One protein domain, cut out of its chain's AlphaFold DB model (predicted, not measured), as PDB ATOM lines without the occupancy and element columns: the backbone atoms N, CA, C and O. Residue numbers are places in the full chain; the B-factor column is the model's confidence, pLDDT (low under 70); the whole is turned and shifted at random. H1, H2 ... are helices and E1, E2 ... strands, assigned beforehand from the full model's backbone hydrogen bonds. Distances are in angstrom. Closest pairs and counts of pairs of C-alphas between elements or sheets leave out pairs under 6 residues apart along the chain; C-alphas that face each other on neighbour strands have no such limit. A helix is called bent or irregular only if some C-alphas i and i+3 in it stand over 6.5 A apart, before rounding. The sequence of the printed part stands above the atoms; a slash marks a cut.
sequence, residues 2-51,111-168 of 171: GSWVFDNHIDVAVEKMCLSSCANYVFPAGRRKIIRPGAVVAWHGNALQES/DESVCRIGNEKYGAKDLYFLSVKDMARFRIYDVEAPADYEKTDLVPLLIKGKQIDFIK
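This is residues 2 to 51 and 111 to 168 of the 171 residues of an uncharacterized protein of Deltaproteobacteria bacterium RBG_16_58_17 (UniProt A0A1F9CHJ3). Two stretches of chain, one through E1 and E2 and the other through E3 and E4, run side by side round the same corner as a bent ribbon two strands wide, with H2 in the bend and H1 beyond H2 at one end. A second strand pair, E5 and E6, adjoins this ribbon where E5 crosses close to E4; H4 packs on that pair, H3 sits at the corner of a triangle with H2 and H5, close to each of them, and the long link of residues 138 to 163 pairs with E3 through residues 143 to 144 before it reaches E6. The printed part has 108 residues, with five named helices and six named strands in the order H1 E1 E2 H2 E3 E4 H3 H4 E5 H5 E6; the class is mixed, with under half of the residues, 48, in named elements. The three sheets have two strands each, E1 with E3, E2 with E4 and E5 with E6, each parallel. The whole is compact, with a radius of gyration of the C-alphas of 13.0 A and spans of 36 by 34 by 24 A.

H1, residues 2 to 7, and H2, residues 21 to 26, touch, and the closest C-alphas are those of Gly 2 and Val 26, 4.6 A apart. They run the same way at a shallow tilt of 17 degrees. E1, residues 12 to 14, and E3, residues 33 to 35, are parallel neighbours at 12 degrees, with N 14 and O 34 2.8 A apart, within hydrogen-bond range. Residues 33 to 34 of E3 also pair, parallel, with residues 143 to 144. E2, residues 17 to 19, and E4, residues 40 to 42, are parallel neighbours at 6 degrees, with N 18 and O 40 2.9 A apart, within hydrogen-bond range. E2 and H2 are near each other, with 5 pairs of C-alphas within 10 A. The closest C-alphas of H2 and E4 are those of Ala 23 and Val 41, 5.8 A apart. H3, residues 112 to 115, is close to H2 but not clearly touching, with the C-alphas of Asn 24 and Cys 115 closest at 6.2 A. The closest C-alphas of H4, residues 117 to 122, and E5, residues 127 to 130, are those of Gly 118 and Tyr 128, 6.3 A apart. E4 and E5 have 7 pairs of C-alphas within 8 A, the closest those of Ala 42 and Phe 129 at 4.5 A. H5, residues 132 to 137, is close to H3 but not clearly touching, with the C-alphas of Val 114 and Met 135 closest at 7.5 A. E6, residues 164 to 167, is the parallel neighbour of E5 at 33 degrees, with N 129 and O 165 2.9 A apart, within hydrogen-bond range. E5, H5 and E6 form a strand-helix-strand unit, two parallel neighbour strands with a helix between them along the chain. H1 and E6 are apart. Every O i to N i+4 pair is within hydrogen-bond range in H1, H2 and H4; in H5 it is 1 of 2, and H3 is too short for such a pair.

H1 begins at C-alpha 2, (13.960, 39.132, 37.306), and is 8.7 A long. E1 is 6.6 A long, E2 6.1 A, H2 7.2 A, E3 6.7 A and E4 6.2 A. H2 is neither bent nor irregular, but only just: C-alphas 23 and 26 are 6.2 A apart. H3 is 5.9 A long and H4 6.9 A. E5 is 10.5 A long from C-alpha 127, (-4.934, 45.797, 38.356), and H5 is 9.1 A. E6, 9.6 A long, ends at C-alpha 167, (-5.687, 50.958, 29.700).

The two C-alphas farthest apart are those of Ser 51 and Ala 147, 37.8 A. Residues 52 to 110 are not printed, and C-alphas 51 and 111 are 20.5 A apart across the cut, which falls in the link from E4 to H3. Of the links printed whole, the one from H5 to E6, 26 residues, is long. The mean pLDDT of the printed part is 93.7, and residues 47 to 51 are under 70.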
ATOM      1  N   GLY A   2      13.897  38.329  38.542       96.75
ATOM      2  CA  GLY A   2      13.960  39.132  37.306       96.75
ATOM      3  C   GLY A   2      15.364  39.339  36.730       96.75
ATOM      4  O   GLY A   2      15.600  39.031  35.569       96.75
ATOM      5  N   SER A   3      16.335  39.764  37.550       97.44
ATOM      6  CA  SER A   3      17.718  39.941  37.074       97.44
ATOM      7  C   SER A   3      18.315  38.653  36.503       97.44
ATOM      8  O   SER A   3      19.000  38.704  35.496       97.44
ATOM      9  N   TRP A   4      18.010  37.500  37.108       98.25
ATOM     10  CA  TRP A   4      18.487  36.205  36.627       98.25
ATOM     11  C   TRP A   4      17.852  35.829  35.281       98.25
ATOM     12  O   TRP A   4      18.559  35.357  34.398       98.25
ATOM     13  N   VAL A   5      16.549  36.087  35.102       98.69
ATOM     14  CA  VAL A   5      15.843  35.898  33.817       98.69
ATOM     15  C   VAL A   5      16.532  36.701  32.714       98.69
ATOM     16  O   VAL A   5      16.828  36.150  31.655       98.69
ATOM     17  N   PHE A   6      16.841  37.970  32.995       98.62
ATOM     18  CA  PHE A   6      17.528  38.853  32.056       98.62
ATOM     19  C   PHE A   6      18.956  38.381  31.749       98.62
ATOM     20  O   PHE A   6      19.312  38.221  30.585       98.62
ATOM     21  N   ASP A   7      19.747  38.095  32.789       98.56
ATOM     22  CA  ASP A   7      21.158  37.694  32.668       98.56
ATOM     23  C   ASP A   7      21.343  36.374  31.912       98.56
ATOM     24  O   ASP A   7      22.380  36.157  31.293       98.56
ATOM     25  N   ASN A   8      20.341  35.494  31.954       98.56
ATOM     26  CA  ASN A   8      20.371  34.193  31.286       98.56
ATOM     27  C   ASN A   8      19.552  34.173  29.986       98.56
ATOM     28  O   ASN A   8      19.356  33.105  29.409       98.56
ATOM     29  N   HIS A   9      19.078  35.332  29.512       98.19
ATOM     30  CA  HIS A   9      18.337  35.476  28.255       98.19
ATOM     31  C   HIS A   9      17.122  34.543  28.133       98.19
ATOM     32  O   HIS A   9      16.854  33.985  27.066       98.19
ATOM     33  N   ILE A  10      16.397  34.371  29.236       98.56
ATOM     34  CA  ILE A  10      15.272  33.443  29.326       98.56
ATOM     35  C   ILE A  10      14.050  34.033  28.619       98.56
ATOM     36  O   ILE A  10      13.695  35.193  28.828       98.56
ATOM     37  N   ASP A  11      13.381  33.221  27.804       98.69
ATOM     38  CA  ASP A  11      12.068  33.558  27.258       98.69
ATOM     39  C   ASP A  11      10.992  33.367  28.335       98.69
ATOM     40  O   ASP A  11      10.998  32.378  29.070       98.69
ATOM     41  N   VAL A  12      10.046  34.299  28.420       98.75
ATOM     42  CA  VAL A  12       8.965  34.270  29.413       98.75
ATOM     43  C   VAL A  12       7.637  34.065  28.705       98.75
ATOM     44  O   VAL A  12       7.208  34.916  27.929       98.75
ATOM     45  N   ALA A  13       6.970  32.950  29.001       98.62
ATOM     46  CA  ALA A  13       5.616  32.663  28.541       98.62
ATOM     47  C   ALA A  13       4.615  32.810  29.693       98.62
ATOM     48  O   ALA A  13       4.806  32.260  30.780       98.62
ATOM     49  N   VAL A  14       3.540  33.558  29.454       98.50
ATOM     50  CA  VAL A  14       2.443  33.769  30.395       98.50
ATOM     51  C   VAL A  14       1.262  32.929  29.943       98.50
ATOM     52  O   VAL A  14       0.587  33.258  28.972       98.50
ATOM     53  N   GLU A  15       1.030  31.835  30.664       97.25
ATOM     54  CA  GLU A  15       0.003  30.841  30.327       97.25
ATOM     55  C   GLU A  15      -1.391  31.212  30.858       97.25
ATOM     56  O   GLU A  15      -2.397  30.768  30.316       97.25
ATOM     57  N   LYS A  16      -1.473  32.026  31.922       95.25
ATOM     58  CA  LYS A  16      -2.761  32.443  32.508       95.25
ATOM     59  C   LYS A  16      -2.738  33.860  33.076       95.25
ATOM     60  O   LYS A  16      -3.461  34.728  32.612       95.25
ATOM     61  N   MET A  17      -1.913  34.119  34.087       95.44
ATOM     62  CA  MET A  17      -1.796  35.453  34.679       95.44
ATOM     63  C   MET A  17      -0.363  35.723  35.116       95.44
ATOM     64  O   MET A  17       0.269  34.875  35.742       95.44
ATOM     65  N   CYS A  18       0.118  36.928  34.839       97.19
ATOM     66  CA  CYS A  18       1.358  37.466  35.374       97.19
ATOM     67  C   CYS A  18       1.039  38.809  36.029       97.19
ATOM     68  O   CYS A  18       0.834  39.809  35.349       97.19
ATOM     69  N   LEU A  19       0.928  38.809  37.358       94.44
ATOM     70  CA  LEU A  19       0.439  39.949  38.135       94.44
ATOM     71  C   LEU A  19       1.527  40.478  39.070       94.44
ATOM     72  O   LEU A  19       2.400  39.720  39.500       94.44
ATOM     73  N   SER A  20       1.433  41.755  39.443       90.50
ATOM     74  CA  SER A  20       2.270  42.364  40.487       90.50
ATOM     75  C   SER A  20       3.772  42.154  40.224       90.50
ATOM     76  O   SER A  20       4.282  42.583  39.195       90.50
ATOM     77  N   SER A  21       4.498  41.460  41.107       92.25
ATOM     78  CA  SER A  21       5.932  41.197  40.964       92.25
ATOM     79  C   SER A  21       6.297  40.438  39.681       92.25
ATOM     80  O   SER A  21       7.376  40.672  39.134       92.25
ATOM     81  N   CYS A  22       5.413  39.583  39.155       96.75
ATOM     82  CA  CYS A  22       5.632  38.939  37.860       96.75
ATOM     83  C   CYS A  22       5.633  39.979  36.729       96.75
ATOM     84  O   CYS A  22       6.580  40.019  35.941       96.75
ATOM     85  N   ALA A  23       4.619  40.850  36.694       97.81
ATOM     86  CA  ALA A  23       4.487  41.911  35.696       97.81
ATOM     87  C   ALA A  23       5.594  42.971  35.824       97.81
ATOM     88  O   ALA A  23       6.054  43.510  34.822       97.81
ATOM     89  N   ASN A  24       6.055  43.243  37.047       96.56
ATOM     90  CA  ASN A  24       7.101  44.231  37.310       96.56
ATOM     91  C   ASN A  24       8.502  43.703  36.984       96.56
ATOM     92  O   ASN A  24       9.329  44.451  36.477       96.56
ATOM     93  N   TYR A  25       8.803  42.441  37.307       97.50
ATOM     94  CA  TYR A  25      10.195  41.977  37.357       97.50
ATOM     95  C   TYR A  25      10.497  40.763  36.481       97.50
ATOM     96  O   TYR A  25      11.640  40.598  36.070       97.50
ATOM     97  N   VAL A  26       9.530  39.885  36.211       98.44
ATOM     98  CA  VAL A  26       9.782  38.645  35.453       98.44
ATOM     99  C   VAL A  26       9.474  38.852  33.979       98.44
ATOM    100  O   VAL A  26      10.352  38.674  33.142       98.44
ATOM    101  N   PHE A  27       8.257  39.288  33.663       98.69
ATOM    102  CA  PHE A  27       7.827  39.533  32.290       98.69
ATOM    103  C   PHE A  27       8.729  40.525  31.534       98.69
ATOM    104  O   PHE A  27       9.252  40.149  30.485       98.69
ATOM    105  N   PRO A  28       9.013  41.742  32.045       98.44
ATOM    106  CA  PRO A  28       9.836  42.704  31.313       98.44
ATOM    107  C   PRO A  28      11.303  42.273  31.173       98.44
ATOM    108  O   PRO A  28      11.969  42.722  30.246       98.44
ATOM    109  N   ALA A  29      11.792  41.371  32.031       98.75
ATOM    110  CA  ALA A  29      13.143  40.815  31.949       98.75
ATOM    111  C   ALA A  29      13.306  39.724  30.877       98.75
ATOM    112  O   ALA A  29      14.438  39.369  30.550       98.75
ATOM    113  N   GLY A  30      12.205  39.170  30.358       98.69
ATOM    114  CA  GLY A  30      12.254  38.097  29.369       98.69
ATOM    115  C   GLY A  30      12.878  38.553  28.053       98.69
ATOM    116  O   GLY A  30      12.575  39.645  27.567       98.69
ATOM    117  N   ARG A  31      13.710  37.702  27.443       98.44
ATOM    118  CA  ARG A  31      14.277  37.949  26.110       98.44
ATOM    119  C   ARG A  31      13.157  38.059  25.073       98.44
ATOM    120  O   ARG A  31      12.998  39.114  24.472       98.44
ATOM    121  N   ARG A  32      12.357  37.002  24.906       98.56
ATOM    122  CA  ARG A  32      11.038  37.060  24.257       98.56
ATOM    123  C   ARG A  32       9.947  36.950  25.309       98.56
ATOM    124  O   ARG A  32      10.106  36.233  26.299       98.56
ATOM    125  N   LYS A  33       8.841  37.653  25.093       98.75
ATOM    126  CA  LYS A  33       7.735  37.758  26.046       98.75
ATOM    127  C   LYS A  33       6.465  37.297  25.349       98.75
ATOM    128  O   LYS A  33       5.987  37.966  24.445       98.75
ATOM    129  N   ILE A  34       5.940  36.140  25.726       98.81
ATOM    130  CA  ILE A  34       4.823  35.497  25.027       98.81
ATOM    131  C   ILE A  34       3.615  35.510  25.952       98.81
ATOM    132  O   ILE A  34       3.652  34.933  27.037       98.81
ATOM    133  N   ILE A  35       2.534  36.144  25.525       98.75
ATOM    134  CA  ILE A  35       1.246  36.111  26.211       98.75
ATOM    135  C   ILE A  35       0.368  35.112  25.462       98.75
ATOM    136  O   ILE A  35       0.159  35.244  24.259       98.75
ATOM    137  N   ARG A  36      -0.106  34.071  26.146       98.25
ATOM    138  CA  ARG A  36      -0.959  33.049  25.527       98.25
ATOM    139  C   ARG A  36      -2.407  33.532  25.373       98.25
ATOM    140  O   ARG A  36      -2.814  34.467  26.064       98.25
ATOM    141  N   PRO A  37      -3.209  32.903  24.492       97.19
ATOM    142  CA  PRO A  37      -4.641  33.180  24.396       97.19
ATOM    143  C   PRO A  37      -5.339  33.109  25.758       97.19
ATOM    144  O   PRO A  37      -5.193  32.127  26.481       97.19
ATOM    145  N   GLY A  38      -6.085  34.159  26.104       95.75
ATOM    146  CA  GLY A  38      -6.790  34.258  27.386       95.75
ATOM    147  C   GLY A  38      -5.901  34.559  28.596       95.75
ATOM    148  O   GLY A  38      -6.413  34.592  29.713       95.75
ATOM    149  N   ALA A  39      -4.594  34.766  28.411       97.75
ATOM    150  CA  ALA A  39      -3.686  35.144  29.483       97.75
ATOM    151  C   ALA A  39      -3.511  36.665  29.574       97.75
ATOM    152  O   ALA A  39      -3.652  37.363  28.574       97.75
ATOM    153  N   VAL A  40      -3.152  37.181  30.756       97.19
ATOM    154  CA  VAL A  40      -2.910  38.624  30.967       97.19
ATOM    155  C   VAL A  40      -1.637  38.917  31.751       97.19
ATOM    156  O   VAL A  40      -1.266  38.188  32.675       97.19
ATOM    157  N   VAL A  41      -1.002  40.038  31.411       98.25
ATOM    158  CA  VAL A  41       0.038  40.681  32.223       98.25
ATOM    159  C   VAL A  41      -0.544  41.954  32.806       98.25
ATOM    160  O   VAL A  41      -0.916  42.839  32.040       98.25
ATOM    161  N   ALA A  42      -0.629  42.052  34.134       96.94
ATOM    162  CA  ALA A  42      -1.254  43.202  34.777       96.94
ATOM    163  C   ALA A  42      -0.451  43.767  35.957       96.94
ATOM    164  O   ALA A  42       0.044  43.044  36.830       96.94
ATOM    165  N   TRP A  43      -0.367  45.093  35.982       96.56
ATOM    166  CA  TRP A  43       0.323  45.917  36.967       96.56
ATOM    167  C   TRP A  43      -0.683  46.498  37.965       96.56
ATOM    168  O   TRP A  43      -1.863  46.610  37.651       96.56
ATOM    169  N   HIS A  44      -0.242  46.857  39.169       89.50
ATOM    170  CA  HIS A  44      -1.074  47.577  40.158       89.50
ATOM    171  C   HIS A  44      -0.276  48.562  41.025       89.50
ATOM    172  O   HIS A  44      -0.798  49.102  41.993       89.50
ATOM    173  N   GLY A  45       1.002  48.763  40.695       81.12
ATOM    174  CA  GLY A  45       1.932  49.572  41.465       81.12
ATOM    175  C   GLY A  45       3.298  48.924  41.660       81.12
ATOM    176  O   GLY A  45       3.576  47.809  41.198       81.12
ATOM    177  N   ASN A  46       4.195  49.642  42.336       76.19
ATOM    178  CA  ASN A  46       5.518  49.143  42.709       76.19
ATOM    179  C   ASN A  46       5.995  49.725  44.053       76.19
ATOM    180  O   ASN A  46       5.289  50.492  44.703       76.19
ATOM    181  N   ALA A  47       7.226  49.382  44.440       65.19
ATOM    182  CA  ALA A  47       7.852  49.829  45.685       65.19
ATOM    183  C   ALA A  47       7.942  51.363  45.842       65.19
ATOM    184  O   ALA A  47       8.129  51.837  46.953       65.19
ATOM    185  N   LEU A  48       7.813  52.143  44.760       67.38
ATOM    186  CA  LEU A  48       7.779  53.608  44.814       67.38
ATOM    187  C   LEU A  48       6.403  54.155  45.233       67.38
ATOM    188  O   LEU A  48       6.321  55.308  45.640       67.38
ATOM    189  N   GLN A  49       5.335  53.359  45.119       66.50
ATOM    190  CA  GLN A  49       4.003  53.696  45.641       66.50
ATOM    191  C   GLN A  49       3.769  53.173  47.057       66.50
ATOM    192  O   GLN A  49       2.928  53.716  47.771       66.50
ATOM    193  N   GLU A  50       4.502  52.146  47.491       65.75
ATOM    194  CA  GLU A  50       4.441  51.700  48.879       65.75
ATOM    195  C   GLU A  50       5.099  52.755  49.773       65.75
ATOM    196  O   GLU A  50       6.322  52.879  49.845       65.75
ATOM    197  N   SER A  51       4.277  53.502  50.511       64.31
ATOM    198  CA  SER A  51       4.743  54.478  51.500       64.31
ATOM    199  C   SER A  51       5.509  53.845  52.662       64.31
ATOM    200  O   SER A  51       5.993  54.596  53.507       64.31
ATOM    201  N   ASP A 111      11.334  51.342  31.221       97.44
ATOM    202  CA  ASP A 111      10.816  52.480  31.980       97.44
ATOM    203  C   ASP A 111       9.902  51.972  33.107       97.44
ATOM    204  O   ASP A 111       8.847  51.374  32.868       97.44
ATOM    205  N   GLU A 112      10.317  52.189  34.352       95.75
ATOM    206  CA  GLU A 112       9.647  51.696  35.555       95.75
ATOM    207  C   GLU A 112       8.277  52.337  35.807       95.75
ATOM    208  O   GLU A 112       7.481  51.815  36.597       95.75
ATOM    209  N   SER A 113       7.967  53.455  35.140       95.31
ATOM    210  CA  SER A 113       6.654  54.094  35.247       95.31
ATOM    211  C   SER A 113       5.525  53.198  34.727       95.31
ATOM    212  O   SER A 113       4.390  53.341  35.189       95.31
ATOM    213  N   VAL A 114       5.824  52.187  33.897       96.50
ATOM    214  CA  VAL A 114       4.859  51.154  33.473       96.50
ATOM    215  C   VAL A 114       4.167  50.467  34.641       96.50
ATOM    216  O   VAL A 114       3.030  50.037  34.509       96.50
ATOM    217  N   CYS A 115       4.836  50.368  35.793       95.56
ATOM    218  CA  CYS A 115       4.265  49.719  36.963       95.56
ATOM    219  C   CYS A 115       3.183  50.558  37.639       95.56
ATOM    220  O   CYS A 115       2.395  50.005  38.403       95.56
ATOM    221  N   ARG A 116       3.127  51.869  37.378       94.12
ATOM    222  CA  ARG A 116       2.269  52.816  38.110       94.12
ATOM    223  C   ARG A 116       1.386  53.685  37.226       94.12
ATOM    224  O   ARG A 116       0.416  54.242  37.731       94.12
ATOM    225  N   ILE A 117       1.675  53.778  35.927       94.75
ATOM    226  CA  ILE A 117       0.980  54.671  34.995       94.75
ATOM    227  C   ILE A 117      -0.541  54.512  35.051       94.75
ATOM    228  O   ILE A 117      -1.271  55.503  34.984       94.75
ATOM    229  N   GLY A 118      -1.026  53.280  35.208       94.00
ATOM    230  CA  GLY A 118      -2.453  53.008  35.272       94.00
ATOM    231  C   GLY A 118      -3.118  53.654  36.481       94.00
ATOM    232  O   GLY A 118      -4.148  54.308  36.330       94.00
ATOM    233  N   ASN A 119      -2.506  53.540  37.658       90.94
ATOM    234  CA  ASN A 119      -3.014  54.153  38.882       90.94
ATOM    235  C   ASN A 119      -2.791  55.677  38.876       90.94
ATOM    236  O   ASN A 119      -3.704  56.428  39.196       90.94
ATOM    237  N   GLU A 120      -1.601  56.138  38.474       91.50
ATOM    238  CA  GLU A 120      -1.190  57.546  38.589       91.50
ATOM    239  C   GLU A 120      -1.835  58.462  37.543       91.50
ATOM    240  O   GLU A 120      -2.170  59.603  37.857       91.50
ATOM    241  N   LYS A 121      -2.021  57.990  36.302       93.44
ATOM    242  CA  LYS A 121      -2.525  58.821  35.192       93.44
ATOM    243  C   LYS A 121      -3.933  58.444  34.734       93.44
ATOM    244  O   LYS A 121      -4.643  59.298  34.207       93.44
ATOM    245  N   TYR A 122      -4.337  57.188  34.909       93.75
ATOM    246  CA  TYR A 122      -5.570  56.656  34.318       93.75
ATOM    247  C   TYR A 122      -6.596  56.158  35.345       93.75
ATOM    248  O   TYR A 122      -7.677  55.727  34.953       93.75
ATOM    249  N   GLY A 123      -6.302  56.269  36.646       91.56
ATOM    250  CA  GLY A 123      -7.255  55.994  37.721       91.56
ATOM    251  C   GLY A 123      -7.621  54.520  37.911       91.56
ATOM    252  O   GLY A 123      -8.671  54.240  38.491       91.56
ATOM    253  N   ALA A 124      -6.790  53.579  37.446       92.19
ATOM    254  CA  ALA A 124      -6.989  52.165  37.756       92.19
ATOM    255  C   ALA A 124      -6.948  51.942  39.270       92.19
ATOM    256  O   ALA A 124      -6.048  52.428  39.960       92.19
ATOM    257  N   LYS A 125      -7.941  51.215  39.786       88.94
ATOM    258  CA  LYS A 125      -8.110  51.014  41.234       88.94
ATOM    259  C   LYS A 125      -7.314  49.833  41.767       88.94
ATOM    260  O   LYS A 125      -6.765  49.909  42.859       88.94
ATOM    261  N   ASP A 126      -7.283  48.753  40.996       90.88
ATOM    262  CA  ASP A 126      -6.599  47.516  41.346       90.88
ATOM    263  C   ASP A 126      -5.554  47.211  40.269       90.88
ATOM    264  O   ASP A 126      -4.511  47.859  40.210       90.88
ATOM    265  N   LEU A 127      -5.834  46.242  39.402       93.81
ATOM    266  CA  LEU A 127      -4.934  45.797  38.356       93.81
ATOM    267  C   LEU A 127      -5.271  46.494  37.042       93.81
ATOM    268  O   LEU A 127      -6.429  46.789  36.753       93.81
ATOM    269  N   TYR A 128      -4.267  46.670  36.200       95.69
ATOM    270  CA  TYR A 128      -4.463  47.093  34.828       95.69
ATOM    271  C   TYR A 128      -3.505  46.393  33.886       95.69
ATOM    272  O   TYR A 128      -2.377  46.071  34.254       95.69
ATOM    273  N   PHE A 129      -3.943  46.195  32.651       97.19
ATOM    274  CA  PHE A 129      -3.097  45.697  31.577       97.19
ATOM    275  C   PHE A 129      -3.100  46.664  30.397       97.19
ATOM    276  O   PHE A 129      -4.009  47.478  30.219       97.19
ATOM    277  N   LEU A 130      -2.034  46.583  29.608       97.75
ATOM    278  CA  LEU A 130      -1.757  47.473  28.487       97.75
ATOM    279  C   LEU A 130      -1.792  46.692  27.179       97.75
ATOM    280  O   LEU A 130      -1.543  45.487  27.168       97.75
ATOM    281  N   SER A 131      -2.024  47.385  26.067       97.31
ATOM    282  CA  SER A 131      -1.771  46.816  24.741       97.31
ATOM    283  C   SER A 131      -0.272  46.549  24.543       97.31
ATOM    284  O   SER A 131       0.567  47.208  25.158       97.31
ATOM    285  N   VAL A 132       0.095  45.642  23.627       97.75
ATOM    286  CA  VAL A 132       1.508  45.440  23.233       97.75
ATOM    287  C   VAL A 132       2.138  46.748  22.741       97.75
ATOM    288  O   VAL A 132       3.282  47.062  23.066       97.75
ATOM    289  N   LYS A 133       1.364  47.555  22.005       97.06
ATOM    290  CA  LYS A 133       1.798  48.872  21.532       97.06
ATOM    291  C   LYS A 133       2.115  49.818  22.692       97.06
ATOM    292  O   LYS A 133       3.111  50.533  22.634       97.06
ATOM    293  N   ASP A 134       1.292  49.826  23.734       98.00
ATOM    294  CA  ASP A 134       1.504  50.696  24.888       98.00
ATOM    295  C   ASP A 134       2.625  50.186  25.800       98.00
ATOM    296  O   ASP A 134       3.380  51.001  26.320       98.00
ATOM    297  N   MET A 135       2.831  48.869  25.917       98.44
ATOM    298  CA  MET A 135       4.013  48.298  26.586       98.44
ATOM    299  C   MET A 135       5.325  48.793  25.952       98.44
ATOM    300  O   MET A 135       6.268  49.151  26.662       98.44
ATOM    301  N   ALA A 136       5.369  48.901  24.621       98.25
ATOM    302  CA  ALA A 136       6.539  49.395  23.897       98.25
ATOM    303  C   ALA A 136       6.883  50.865  24.221       98.25
ATOM    304  O   ALA A 136       8.050  51.252  24.129       98.25
ATOM    305  N   ARG A 137       5.907  51.679  24.656       97.62
ATOM    306  CA  ARG A 137       6.152  53.060  25.119       97.62
ATOM    307  C   ARG A 137       7.025  53.096  26.372       97.62
ATOM    308  O   ARG A 137       7.799  54.029  26.539       97.62
ATOM    309  N   PHE A 138       6.956  52.046  27.189       98.12
ATOM    310  CA  PHE A 138       7.790  51.853  28.377       98.12
ATOM    311  C   PHE A 138       9.009  50.971  28.111       98.12
ATOM    312  O   PHE A 138       9.616  50.426  29.031       98.12
ATOM    313  N   ARG A 139       9.375  50.813  26.836       98.50
ATOM    314  CA  ARG A 139      10.539  50.038  26.398       98.50
ATOM    315  C   ARG A 139      10.448  48.541  26.715       98.50
ATOM    316  O   ARG A 139      11.460  47.846  26.743       98.50
ATOM    317  N   ILE A 140       9.234  48.020  26.899       98.56
ATOM    318  CA  ILE A 140       8.977  46.579  26.932       98.56
ATOM    319  C   ILE A 140       8.734  46.120  25.490       98.56
ATOM    320  O   ILE A 140       7.621  46.201  24.972       98.56
ATOM    321  N   TYR A 141       9.801  45.663  24.841       98.25
ATOM    322  CA  TYR A 141       9.775  45.150  23.469       98.25
ATOM    323  C   TYR A 141       9.728  43.617  23.423       98.25
ATOM    324  O   TYR A 141       9.759  42.947  24.464       98.25
ATOM    325  N   ASP A 142       9.661  43.079  22.202       98.38
ATOM    326  CA  ASP A 142       9.662  41.639  21.908       98.38
ATOM    327  C   ASP A 142       8.508  40.885  22.584       98.38
ATOM    328  O   ASP A 142       8.666  39.764  23.078       98.38
ATOM    329  N   VAL A 143       7.343  41.541  22.623       98.75
ATOM    330  CA  VAL A 143       6.097  40.974  23.136       98.75
ATOM    331  C   VAL A 143       5.276  40.392  21.990       98.75
ATOM    332  O   VAL A 143       4.866  41.106  21.077       98.75
ATOM    333  N   GLU A 144       4.999  39.099  22.079       98.62
ATOM    334  CA  GLU A 144       4.042  38.378  21.250       98.62
ATOM    335  C   GLU A 144       2.758  38.159  22.056       98.62
ATOM    336  O   GLU A 144       2.797  37.671  23.185       98.62
ATOM    337  N   ALA A 145       1.616  38.526  21.483       98.44
ATOM    338  CA  ALA A 145       0.306  38.333  22.092       98.44
ATOM    339  C   ALA A 145      -0.743  38.050  21.002       98.44
ATOM    340  O   ALA A 145      -0.506  38.373  19.833       98.44
ATOM    341  N   PRO A 146      -1.913  37.485  21.357       97.75
ATOM    342  CA  PRO A 146      -3.029  37.340  20.432       97.75
ATOM    343  C   PRO A 146      -3.430  38.683  19.810       97.75
ATOM    344  O   PRO A 146      -3.355  39.729  20.458       97.75
ATOM    345  N   ALA A 147      -3.903  38.660  18.562       95.62
ATOM    346  CA  ALA A 147      -4.318  39.871  17.844       95.62
ATOM    347  C   ALA A 147      -5.447  40.640  18.559       95.62
ATOM    348  O   ALA A 147      -5.586  41.851  18.404       95.62
ATOM    349  N   ASP A 148      -6.245  39.935  19.353       95.06
ATOM    350  CA  ASP A 148      -7.356  40.434  20.150       95.06
ATOM    351  C   ASP A 148      -7.014  40.582  21.639       95.06
ATOM    352  O   ASP A 148      -7.923  40.718  22.450       95.06
ATOM    353  N   TYR A 149      -5.730  40.619  22.016       96.81
ATOM    354  CA  TYR A 149      -5.298  40.719  23.416       96.81
ATOM    355  C   TYR A 149      -5.968  41.873  24.191       96.81
ATOM    356  O   TYR A 149      -6.363  41.695  25.341       96.81
ATOM    357  N   GLU A 150      -6.196  43.030  23.558       95.00
ATOM    358  CA  GLU A 150      -6.909  44.176  24.163       95.00
ATOM    359  C   GLU A 150      -8.371  43.868  24.541       95.00
ATOM    360  O   GLU A 150      -8.982  44.591  25.326       95.00
ATOM    361  N   LYS A 151      -8.943  42.806  23.971       94.94
ATOM    362  CA  LYS A 151     -10.319  42.337  24.173       94.94
ATOM    363  C   LYS A 151     -10.375  41.018  24.947       94.94
ATOM    364  O   LYS A 151     -11.405  40.349  24.905       94.94
ATOM    365  N   THR A 152      -9.281  40.633  25.612       94.62
ATOM    366  CA  THR A 152      -9.218  39.403  26.413       94.62
ATOM    367  C   THR A 152     -10.409  39.335  27.367       94.62
ATOM    368  O   THR A 152     -10.655  40.280  28.116       94.62
ATOM    369  N   ASP A 153     -11.142  38.220  27.347       92.56
ATOM    370  CA  ASP A 153     -12.204  37.973  28.318       92.56
ATOM    371  C   ASP A 153     -11.589  37.794  29.711       92.56
ATOM    372  O   ASP A 153     -10.839  36.851  29.967       92.56
ATOM    373  N   LEU A 154     -11.893  38.729  30.610       90.81
ATOM    374  CA  LEU A 154     -11.356  38.754  31.966       90.81
ATOM    375  C   LEU A 154     -12.208  37.944  32.949       90.81
ATOM    376  O   LEU A 154     -11.761  37.717  34.072       90.81
ATOM    377  N   VAL A 155     -13.404  37.480  32.557       90.00
ATOM    378  CA  VAL A 155     -14.295  36.696  33.432       90.00
ATOM    379  C   VAL A 155     -13.589  35.465  34.025       90.00
ATOM    380  O   VAL A 155     -13.676  35.270  35.241       90.00
ATOM    381  N   PRO A 156     -12.810  34.672  33.258       89.75
ATOM    382  CA  PRO A 156     -12.071  33.526  33.797       89.75
ATOM    383  C   PRO A 156     -10.908  33.896  34.734       89.75
ATOM    384  O   PRO A 156     -10.326  33.016  35.377       89.75
ATOM    385  N   LEU A 157     -10.534  35.177  34.777       85.69
ATOM    386  CA  LEU A 157      -9.380  35.713  35.501       85.69
ATOM    387  C   LEU A 157      -9.788  36.571  36.705       85.69
ATOM    388  O   LEU A 157      -8.926  37.134  37.378       85.69
ATOM    389  N   LEU A 158     -11.090  36.668  36.986       84.38
ATOM    390  CA  LEU A 158     -11.608  37.444  38.102       84.38
ATOM    391  C   LEU A 158     -11.021  36.963  39.428       84.38
ATOM    392  O   LEU A 158     -11.147  35.804  39.826       84.38
ATOM    393  N   ILE A 159     -10.420  37.903  40.147       81.69
ATOM    394  CA  ILE A 159      -9.953  37.712  41.514       81.69
ATOM    395  C   ILE A 159     -11.000  38.345  42.428       81.69
ATOM    396  O   ILE A 159     -11.438  39.473  42.206       81.69
ATOM    397  N   LYS A 160     -11.437  37.612  43.458       86.44
ATOM    398  CA  LYS A 160     -12.503  38.070  44.359       86.44
ATOM    399  C   LYS A 160     -12.159  39.446  44.941       86.44
ATOM    400  O   LYS A 160     -11.164  39.589  45.644       86.44
ATOM    401  N   GLY A 161     -13.016  40.431  44.671       82.62
ATOM    402  CA  GLY A 161     -12.861  41.798  45.172       82.62
ATOM    403  C   GLY A 161     -11.787  42.627  44.463       82.62
ATOM    404  O   GLY A 161     -11.391  43.650  45.011       82.62
ATOM    405  N   LYS A 162     -11.307  42.195  43.290       85.88
ATOM    406  CA  LYS A 162     -10.323  42.923  42.483       85.88
ATOM    407  C   LYS A 162     -10.839  43.175  41.072       85.88
ATOM    408  O   LYS A 162     -11.396  42.276  40.442       85.88
ATOM    409  N   GLN A 163     -10.608  44.385  40.581       88.81
ATOM    410  CA  GLN A 163     -10.872  44.778  39.200       88.81
ATOM    411  C   GLN A 163      -9.598  44.670  38.346       88.81
ATOM    412  O   GLN A 163      -8.488  44.875  38.838       88.81
ATOM    413  N   ILE A 164      -9.755  44.325  37.067       92.38
ATOM    414  CA  ILE A 164      -8.680  44.388  36.073       92.38
ATOM    415  C   ILE A 164      -9.159  45.302  34.946       92.38
ATOM    416  O   ILE A 164     -10.130  44.979  34.267       92.38
ATOM    417  N   ASP A 165      -8.475  46.424  34.756       92.44
ATOM    418  CA  ASP A 165      -8.825  47.425  33.752       92.44
ATOM    419  C   ASP A 165      -7.894  47.351  32.538       92.44
ATOM    420  O   ASP A 165      -6.671  47.269  32.663       92.44
ATOM    421  N   PHE A 166      -8.457  47.426  31.333       95.12
ATOM    422  CA  PHE A 166      -7.652  47.690  30.144       95.12
ATOM    423  C   PHE A 166      -7.366  49.189  30.036       95.12
ATOM    424  O   PHE A 166      -8.293  50.002  30.065       95.12
ATOM    425  N   ILE A 167      -6.096  49.560  29.857       94.88
ATOM    426  CA  ILE A 167      -5.687  50.958  29.700       94.88
ATOM    427  C   ILE A 167      -5.024  51.170  28.349       94.88
ATOM    428  O   ILE A 167      -4.084  50.474  27.969       94.88
ATOM    429  N   LYS A 168      -5.488  52.219  27.665       94.00
ATOM    430  CA  LYS A 168      -4.892  52.719  26.431       94.00
ATOM    431  C   LYS A 168      -4.106  53.991  26.706       94.00
ATOM    432  O   LYS A 168      -4.693  55.019  27.060       94.00
TER     433      LYS A 168